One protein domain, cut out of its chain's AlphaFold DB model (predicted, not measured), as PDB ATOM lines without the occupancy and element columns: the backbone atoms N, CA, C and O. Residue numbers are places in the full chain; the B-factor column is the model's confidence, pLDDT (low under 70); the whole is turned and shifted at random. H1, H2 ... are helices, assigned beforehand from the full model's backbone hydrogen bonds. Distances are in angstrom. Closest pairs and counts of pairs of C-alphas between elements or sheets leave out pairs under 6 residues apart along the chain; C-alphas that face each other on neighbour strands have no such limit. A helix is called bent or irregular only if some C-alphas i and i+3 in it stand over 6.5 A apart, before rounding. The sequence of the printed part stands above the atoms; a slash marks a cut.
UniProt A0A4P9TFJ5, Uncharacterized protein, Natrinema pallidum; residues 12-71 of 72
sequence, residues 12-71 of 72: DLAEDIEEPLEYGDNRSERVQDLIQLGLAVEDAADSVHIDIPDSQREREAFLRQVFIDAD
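This is residues 12 to 71 of the 72 residues of an uncharacterized protein of Natrinema pallidum (UniProt A0A4P9TFJ5). An open, loose frame of three helices: the long helix H2 is a beam along the length of the domain, the short helix H1 sits by its first turns, and H3 stands off beyond a loop near its other end, touching no helix. H1 and H3 both lie off the same side of H2, one toward each of its ends, with a wide empty space between them; H3 runs crosswise past H2 at a distance, and its last part, residues 64 to 69, sticks out together with residues 70 and 71. The printed part has 60 residues with three named helices, in the order H1, H2, H3 along the chain, and no named strand; the class is all helix, with 42 of the 60 printed residues in the named helices. The whole is loose, with a radius of gyration of the C-alphas of 13.8 A, and elongated, the C-alphas spanning 40 by 23 by 22 A along their three main axes.

H1 holds residues 12 to 18, from Asp 12, the first printed residue, with its C-alpha at (37.895, -31.992, 15.593), to Glu 18, and is 9.9 A long from first to last C-alpha. A short link of 8 residues, 19 to 26, follows. H2 holds residues 27 to 47, from Arg 27 to Ser 47; with 21 residues it is the longest helix, 30.2 A from first to last C-alpha. Its C-alphas run from (37.288, -18.729, 8.680) at residue 27 to (51.106, -10.574, 34.288) at residue 47. A second short link of 8 residues, 48 to 55, follows. H3 holds residues 56 to 69, from Gln 56 to Asp 69, and is 19.9 A long; its last C-alpha, 69, is at (35.202, -16.271, 38.348). Residues 70 and 71 come after it.

H1 and H2 touch, with 4 pairs of C-alphas within 8 A. Their closest C-alphas are those of Glu 18 and Arg 27, 6.9 A apart. H2 touches H1 with residues 27 to 31 alone. The two helices run opposite ways at a steep tilt of 69 degrees, only just short of about perpendicular, and their centres are 16.3 A apart. H2 and H3 follow each other in the chain but are apart, with no C-alpha of the one within 8 A of the other. H1 and H3 are apart too. In H1, H2 and H3 every O i to N i+4 pair is within hydrogen-bond range, and no helix is bent or irregular.

The two C-alphas farthest apart are those of Tyr 23 and His 49, 41.1 A; these two residues lie in the two links. The first and last printed C-alphas, of Asp 12 and Asp 71, are 28.1 A apart. Three stretches stand free, with no C-alpha 8 or more residues away along the chain within 10 A: residues 35 to 40, which belong to H2; residues 43 to 49, of which 43 to 47 belong to H2; and residues 64 to 71, of which 64 to 69 belong to H3. Without them the body has 39 residues and spans 39 by 19 by 11 A. The printed part has no cut, and both links are short but not tight. The mean pLDDT of the printed part is 83.0; it is 94 in H1, 88 in H2 and 75 in H3. The model's confidence is low, under 70, at residues 49 to 51, in the link between H2 and H3, and at residues 67 to 71.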
ATOM      1  N   ASP A  12      38.740 -32.442  14.481       96.50
ATOM      2  CA  ASP A  12      37.895 -31.992  15.593       96.50
ATOM      3  C   ASP A  12      38.084 -30.499  15.890       96.50
ATOM      4  O   ASP A  12      37.119 -29.749  15.993       96.50
ATOM      5  N   LEU A  13      39.333 -30.029  15.921       93.44
ATOM      6  CA  LEU A  13      39.609 -28.605  16.100       93.44
ATOM      7  C   LEU A  13      39.165 -27.772  14.886       93.44
ATOM      8  O   LEU A  13      38.754 -26.622  15.041       93.44
ATOM      9  N   ALA A  14      39.274 -28.314  13.670       94.00
ATOM     10  CA  ALA A  14      38.763 -27.636  12.482       94.00
ATOM     11  C   ALA A  14      37.234 -27.497  12.540       94.00
ATOM     12  O   ALA A  14      36.722 -26.420  12.234       94.00
ATOM     13  N   GLU A  15      36.532 -28.545  12.975       94.56
ATOM     14  CA  GLU A  15      35.086 -28.533  13.197       94.56
ATOM     15  C   GLU A  15      34.693 -27.501  14.261       94.56
ATOM     16  O   GLU A  15      33.848 -26.662  13.974       94.56
ATOM     17  N   ASP A  16      35.364 -27.449  15.417       94.25
ATOM     18  CA  ASP A  16      35.084 -26.457  16.474       94.25
ATOM     19  C   ASP A  16      35.268 -24.998  16.001       94.25
ATOM     20  O   ASP A  16      34.591 -24.068  16.459       94.25
ATOM     21  N   ILE A  17      36.212 -24.764  15.081       93.06
ATOM     22  CA  ILE A  17      36.430 -23.442  14.479       93.06
ATOM     23  C   ILE A  17      35.298 -23.097  13.506       93.06
ATOM     24  O   ILE A  17      34.895 -21.930  13.445       93.06
ATOM     25  N   GLU A  18      34.829 -24.076  12.730       93.38
ATOM     26  CA  GLU A  18      33.875 -23.892  11.633       93.38
ATOM     27  C   GLU A  18      32.403 -23.973  12.065       93.38
ATOM     28  O   GLU A  18      31.585 -23.256  11.496       93.38
ATOM     29  N   GLU A  19      32.059 -24.766  13.084       94.31
ATOM     30  CA  GLU A  19      30.694 -24.951  13.605       94.31
ATOM     31  C   GLU A  19      29.943 -23.634  13.894       94.31
ATOM     32  O   GLU A  19      28.788 -23.514  13.481       94.31
ATOM     33  N   PRO A  20      30.544 -22.621  14.548       92.81
ATOM     34  CA  PRO A  20      29.855 -21.364  14.837       92.81
ATOM     35  C   PRO A  20      29.828 -20.376  13.660       92.81
ATOM     36  O   PRO A  20      29.303 -19.279  13.830       92.81
ATOM     37  N   LEU A  21      30.429 -20.701  12.506       93.56
ATOM     38  CA  LEU A  21      30.434 -19.814  11.340       93.56
ATOM     39  C   LEU A  21      29.091 -19.873  10.603       93.56
ATOM     40  O   LEU A  21      28.607 -20.942  10.229       93.56
ATOM     41  N   GLU A  22      28.524 -18.710  10.309       93.44
ATOM     42  CA  GLU A  22      27.330 -18.570   9.484       93.44
ATOM     43  C   GLU A  22      27.675 -18.300   8.010       93.44
ATOM     44  O   GLU A  22      28.816 -18.046   7.610       93.44
ATOM     45  N   TYR A  23      26.656 -18.358   7.147       89.88
ATOM     46  CA  TYR A  23      26.832 -18.045   5.733       89.88
ATOM     47  C   TYR A  23      27.309 -16.597   5.546       89.88
ATOM     48  O   TYR A  23      26.563 -15.649   5.783       89.88
ATOM     49  N   GLY A  24      28.527 -16.445   5.026       91.06
ATOM     50  CA  GLY A  24      29.172 -15.148   4.809       91.06
ATOM     51  C   GLY A  24      30.356 -14.894   5.740       91.06
ATOM     52  O   GLY A  24      31.168 -14.024   5.427       91.06
ATOM     53  N   ASP A  25      30.503 -15.685   6.803       94.06
ATOM     54  CA  ASP A  25      31.620 -15.551   7.728       94.06
ATOM     55  C   ASP A  25      32.932 -16.061   7.126       94.06
ATOM     56  O   ASP A  25      32.982 -16.965   6.282       94.06
ATOM     57  N   ASN A  26      34.037 -15.467   7.578       94.12
ATOM     58  CA  ASN A  26      35.370 -15.803   7.114       94.12
ATOM     59  C   ASN A  26      36.134 -16.611   8.167       94.12
ATOM     60  O   ASN A  26      36.504 -16.107   9.227       94.12
ATOM     61  N   ARG A  27      36.484 -17.853   7.817       93.75
ATOM     62  CA  ARG A  27      37.288 -18.729   8.680       93.75
ATOM     63  C   ARG A  27      38.618 -18.104   9.113       93.75
ATOM     64  O   ARG A  27      39.038 -18.290  10.247       93.75
ATOM     65  N   SER A  28      39.312 -17.386   8.230       93.69
ATOM     66  CA  SER A  28      40.584 -16.734   8.572       93.69
ATOM     67  C   SER A  28      40.415 -15.597   9.574       93.69
ATOM     68  O   SER A  28      41.302 -15.419  10.403       93.69
ATOM     69  N   GLU A  29      39.306 -14.857   9.518       93.75
ATOM     70  CA  GLU A  29      39.000 -13.820  10.511       93.75
ATOM     71  C   GLU A  29      38.717 -14.461  11.868       93.75
ATOM     72  O   GLU A  29      39.367 -14.110  12.847       93.75
ATOM     73  N   ARG A  30      37.891 -15.513  11.916       93.31
ATOM     74  CA  ARG A  30      37.649 -16.236  13.172       93.31
ATOM     75  C   ARG A  30      38.918 -16.847  13.770       93.31
ATOM     76  O   ARG A  30      39.138 -16.750  14.973       93.31
ATOM     77  N   VAL A  31      39.779 -17.450  12.949       94.19
ATOM     78  CA  VAL A  31      41.080 -17.962  13.414       94.19
ATOM     79  C   VAL A  31      41.950 -16.831  13.963       94.19
ATOM     80  O   VAL A  31      42.622 -17.015  14.974       94.19
ATOM     81  N   GLN A  32      41.939 -15.658  13.328       93.44
ATOM     82  CA  GLN A  32      42.666 -14.497  13.826       93.44
ATOM     83  C   GLN A  32      42.138 -14.048  15.196       93.44
ATOM     84  O   GLN A  32      42.951 -13.810  16.089       93.44
ATOM     85  N   ASP A  33      40.820 -13.984  15.377       93.19
ATOM     86  CA  ASP A  33      40.198 -13.599  16.647       93.19
ATOM     87  C   ASP A  33      40.548 -14.585  17.769       93.19
ATOM     88  O   ASP A  33      40.947 -14.176  18.859       93.19
ATOM     89  N   LEU A  34      40.487 -15.892  17.488       93.50
ATOM     90  CA  LEU A  34      40.857 -16.941  18.443       93.50
ATOM     91  C   LEU A  34      42.335 -16.860  18.848       93.50
ATOM     92  O   LEU A  34      42.658 -17.000  20.027       93.50
ATOM     93  N   ILE A  35      43.236 -16.597  17.896       92.94
ATOM     94  CA  ILE A  35      44.665 -16.409  18.185       92.94
ATOM     95  C   ILE A  35      44.882 -15.166  19.051       92.94
ATOM     96  O   ILE A  35      45.645 -15.218  20.012       92.94
ATOM     97  N   GLN A  36      44.224 -14.049  18.731       92.56
ATOM     98  CA  GLN A  36      44.338 -12.821  19.522       92.56
ATOM     99  C   GLN A  36      43.827 -13.019  20.950       92.56
ATOM    100  O   GLN A  36      44.482 -12.572  21.890       92.56
ATOM    101  N   LEU A  37      42.706 -13.726  21.113       89.88
ATOM    102  CA  LEU A  37      42.171 -14.077  22.422       89.88
ATOM    103  C   LEU A  37      43.149 -14.963  23.203       89.88
ATOM    104  O   LEU A  37      43.436 -14.668  24.359       89.88
ATOM    105  N   GLY A  38      43.699 -16.005  22.572       88.94
ATOM    106  CA  GLY A  38      44.689 -16.886  23.196       88.94
ATOM    107  C   GLY A  38      45.925 -16.127  23.685       88.94
ATOM    108  O   GLY A  38      46.304 -16.265  24.843       88.94
ATOM    109  N   LEU A  39      46.488 -15.252  22.845       89.31
ATOM    110  CA  LEU A  39      47.636 -14.414  23.214       89.31
ATOM    111  C   LEU A  39      47.315 -13.442  24.358       89.31
ATOM    112  O   LEU A  39      48.155 -13.220  25.222       89.31
ATOM    113  N   ALA A  40      46.111 -12.864  24.378       85.12
ATOM    114  CA  ALA A  40      45.691 -11.984  25.465       85.12
ATOM    115  C   ALA A  40      45.534 -12.744  26.793       85.12
ATOM    116  O   ALA A  40      45.866 -12.209  27.846       85.12
ATOM    117  N   VAL A  41      45.051 -13.990  26.747       83.81
ATOM    118  CA  VAL A  41      44.961 -14.865  27.926       83.81
ATOM    119  C   VAL A  41      46.353 -15.247  28.432       83.81
ATOM    120  O   VAL A  41      46.569 -15.224  29.641       83.81
ATOM    121  N   GLU A  42      47.292 -15.560  27.536       82.81
ATOM    122  CA  GLU A  42      48.691 -15.836  27.896       82.81
ATOM    123  C   GLU A  42      49.349 -14.617  28.564       82.81
ATOM    124  O   GLU A  42      49.874 -14.741  29.667       82.81
ATOM    125  N   ASP A  43      49.236 -13.428  27.964       83.75
ATOM    126  CA  ASP A  43      49.785 -12.180  28.524       83.75
ATOM    127  C   ASP A  43      49.157 -11.839  29.885       83.75
ATOM    128  O   ASP A  43      49.848 -11.475  30.841       83.75
ATOM    129  N   ALA A  44      47.838 -12.022  30.010       78.88
ATOM    130  CA  ALA A  44      47.149 -11.859  31.280       78.88
ATOM    131  C   ALA A  44      47.691 -12.841  32.327       78.88
ATOM    132  O   ALA A  44      48.035 -12.403  33.421       78.88
ATOM    133  N   ALA A  45      47.831 -14.129  32.009       75.12
ATOM    134  CA  ALA A  45      48.355 -15.127  32.941       75.12
ATOM    135  C   ALA A  45      49.799 -14.830  33.383       75.12
ATOM    136  O   ALA A  45      50.100 -14.903  34.580       75.12
ATOM    137  N   ASP A  46      50.655 -14.404  32.451       77.06
ATOM    138  CA  ASP A  46      52.030 -13.988  32.740       77.06
ATOM    139  C   ASP A  46      52.066 -12.778  33.688       77.06
ATOM    140  O   ASP A  46      52.868 -12.737  34.628       77.06
ATOM    141  N   SER A  47      51.161 -11.810  33.494       73.50
ATOM    142  CA  SER A  47      51.106 -10.574  34.288       73.50
ATOM    143  C   SER A  47      50.750 -10.787  35.766       73.50
ATOM    144  O   SER A  47      51.163  -9.998  36.620       73.50
ATOM    145  N   VAL A  48      50.014 -11.858  36.086       70.56
ATOM    146  CA  VAL A  48      49.589 -12.204  37.455       70.56
ATOM    147  C   VAL A  48      50.400 -13.344  38.082       70.56
ATOM    148  O   VAL A  48      50.073 -13.763  39.191       70.56
ATOM    149  N   HIS A  49      51.486 -13.805  37.440       65.25
ATOM    150  CA  HIS A  49      52.245 -14.998  37.860       65.25
ATOM    151  C   HIS A  49      51.319 -16.191  38.127       65.25
ATOM    152  O   HIS A  49      51.345 -16.828  39.182       65.25
ATOM    153  N   ILE A  50      50.459 -16.465  37.151       67.19
ATOM    154  CA  ILE A  50      49.608 -17.641  37.160       67.19
ATOM    155  C   ILE A  50      50.369 -18.770  36.471       67.19
ATOM    156  O   ILE A  50      50.603 -18.723  35.266       67.19
ATOM    157  N   ASP A  51      50.711 -19.810  37.230       68.88
ATOM    158  CA  ASP A  51      51.217 -21.056  36.658       68.88
ATOM    159  C   ASP A  51      50.076 -21.753  35.901       68.88
ATOM    160  O   ASP A  51      49.249 -22.450  36.496       68.88
ATOM    161  N   ILE A  52      50.001 -21.545  34.580       71.88
ATOM    162  CA  ILE A  52      49.089 -22.312  33.728       71.88
ATOM    163  C   ILE A  52      49.561 -23.774  33.741       71.88
ATOM    164  O   ILE A  52      50.702 -24.043  33.362       71.88
ATOM    165  N   PRO A  53      48.706 -24.739  34.123       78.88
ATOM    166  CA  PRO A  53      49.100 -26.139  34.144       78.88
ATOM    167  C   PRO A  53      49.528 -26.654  32.764       78.88
ATOM    168  O   PRO A  53      48.850 -26.442  31.753       78.88
ATOM    169  N   ASP A  54      50.619 -27.420  32.733       75.75
ATOM    170  CA  ASP A  54      51.141 -28.011  31.497       75.75
ATOM    171  C   ASP A  54      50.186 -29.054  30.902       75.75
ATOM    172  O   ASP A  54      50.090 -29.205  29.679       75.75
ATOM    173  N   SER A  55      49.447 -29.785  31.742       88.69
ATOM    174  CA  SER A  55      48.541 -30.827  31.259       88.69
ATOM    175  C   SER A  55      47.276 -30.222  30.641       88.69
ATOM    176  O   SER A  55      46.670 -29.301  31.185       88.69
ATOM    177  N   GLN A  56      46.847 -30.754  29.491       77.31
ATOM    178  CA  GLN A  56      45.680 -30.242  28.758       77.31
ATOM    179  C   GLN A  56      44.414 -30.226  29.626       77.31
ATOM    180  O   GLN A  56      43.707 -29.227  29.685       77.31
ATOM    181  N   ARG A  57      44.162 -31.315  30.360       82.69
ATOM    182  CA  ARG A  57      42.984 -31.449  31.223       82.69
ATOM    183  C   ARG A  57      42.993 -30.459  32.392       82.69
ATOM    184  O   ARG A  57      41.945 -29.917  32.732       82.69
ATOM    185  N   GLU A  58      44.139 -30.255  33.041       79.69
ATOM    186  CA  GLU A  58      44.232 -29.297  34.152       79.69
ATOM    187  C   GLU A  58      44.154 -27.864  33.641       79.69
ATOM    188  O   GLU A  58      43.517 -27.034  34.278       79.69
ATOM    189  N   ARG A  59      44.708 -27.594  32.457       81.00
ATOM    190  CA  ARG A  59      44.590 -26.304  31.780       81.00
ATOM    191  C   ARG A  59      43.150 -25.969  31.417       81.00
ATOM    192  O   ARG A  59      42.700 -24.872  31.714       81.00
ATOM    193  N   GLU A  60      42.402 -26.907  30.839       78.69
ATOM    194  CA  GLU A  60      40.974 -26.711  30.554       78.69
ATOM    195  C   GLU A  60      40.168 -26.432  31.828       78.69
ATOM    196  O   GLU A  60      39.323 -25.538  31.843       78.69
ATOM    197  N   ALA A  61      40.432 -27.172  32.908       80.31
ATOM    198  CA  ALA A  61      39.769 -26.955  34.192       80.31
ATOM    199  C   ALA A  61      40.131 -25.592  34.803       80.31
ATOM    200  O   ALA A  61      39.246 -24.880  35.274       80.31
ATOM    201  N   PHE A  62      41.412 -25.226  34.749       81.06
ATOM    202  CA  PHE A  62      41.926 -23.944  35.208       81.06
ATOM    203  C   PHE A  62      41.276 -22.781  34.452       81.06
ATOM    204  O   PHE A  62      40.708 -21.886  35.072       81.06
ATOM    205  N   LEU A  63      41.270 -22.835  33.118       77.00
ATOM    206  CA  LEU A  63      40.650 -21.808  32.283       77.00
ATOM    207  C   LEU A  63      39.148 -21.701  32.557       77.00
ATOM    208  O   LEU A  63      38.652 -20.598  32.755       77.00
ATOM    209  N   ARG A  64      38.424 -22.826  32.649       76.81
ATOM    210  CA  ARG A  64      36.996 -22.807  33.014       76.81
ATOM    211  C   ARG A  64      36.760 -22.115  34.353       76.81
ATOM    212  O   ARG A  64      35.834 -21.323  34.447       76.81
ATOM    213  N   GLN A  65      37.581 -22.394  35.363       72.38
ATOM    214  CA  GLN A  65      37.468 -21.742  36.667       72.38
ATOM    215  C   GLN A  65      37.731 -20.233  36.568       72.38
ATOM    216  O   GLN A  65      36.930 -19.450  37.066       72.38
ATOM    217  N   VAL A  66      38.796 -19.823  35.874       71.75
ATOM    218  CA  VAL A  66      39.132 -18.402  35.680       71.75
ATOM    219  C   VAL A  66      38.015 -17.650  34.960       71.75
ATOM    220  O   VAL A  66      37.650 -16.560  35.386       71.75
ATOM    221  N   PHE A  67      37.440 -18.224  33.900       67.00
ATOM    222  CA  PHE A  67      36.349 -17.584  33.162       67.00
ATOM    223  C   PHE A  67      35.030 -17.557  33.947       67.00
ATOM    224  O   PHE A  67      34.299 -16.581  33.838       67.00
ATOM    225  N   ILE A  68      34.748 -18.570  34.777       64.69
ATOM    226  CA  ILE A  68      33.596 -18.558  35.697       64.69
ATOM    227  C   ILE A  68      33.747 -17.451  36.748       64.69
ATOM    228  O   ILE A  68      32.785 -16.741  37.026       64.69
ATOM    229  N   ASP A  69      34.942 -17.281  37.315       56.38
ATOM    230  CA  ASP A  69      35.202 -16.271  38.348       56.38
ATOM    231  C   ASP A  69      35.292 -14.842  37.773       56.38
ATOM    232  O   ASP A  69      35.142 -13.866  38.511       56.38
ATOM    233  N   ALA A  70      35.523 -14.704  36.462       56.75
ATOM    234  CA  ALA A  70      35.628 -13.420  35.773       56.75
ATOM    235  C   ALA A  70      34.272 -12.786  35.386       56.75
ATOM    236  O   ALA A  70      34.276 -11.652  34.908       56.75
ATOM    237  N   ASP A  71      33.140 -13.462  35.628       45.12
ATOM    238  CA  ASP A  71      31.771 -12.963  35.371       45.12
ATOM    239  C   ASP A  71      31.588 -12.428  33.924       45.12
ATOM    240  O   ASP A  71      30.996 -11.368  33.696       45.12
TER     241      ASP A  71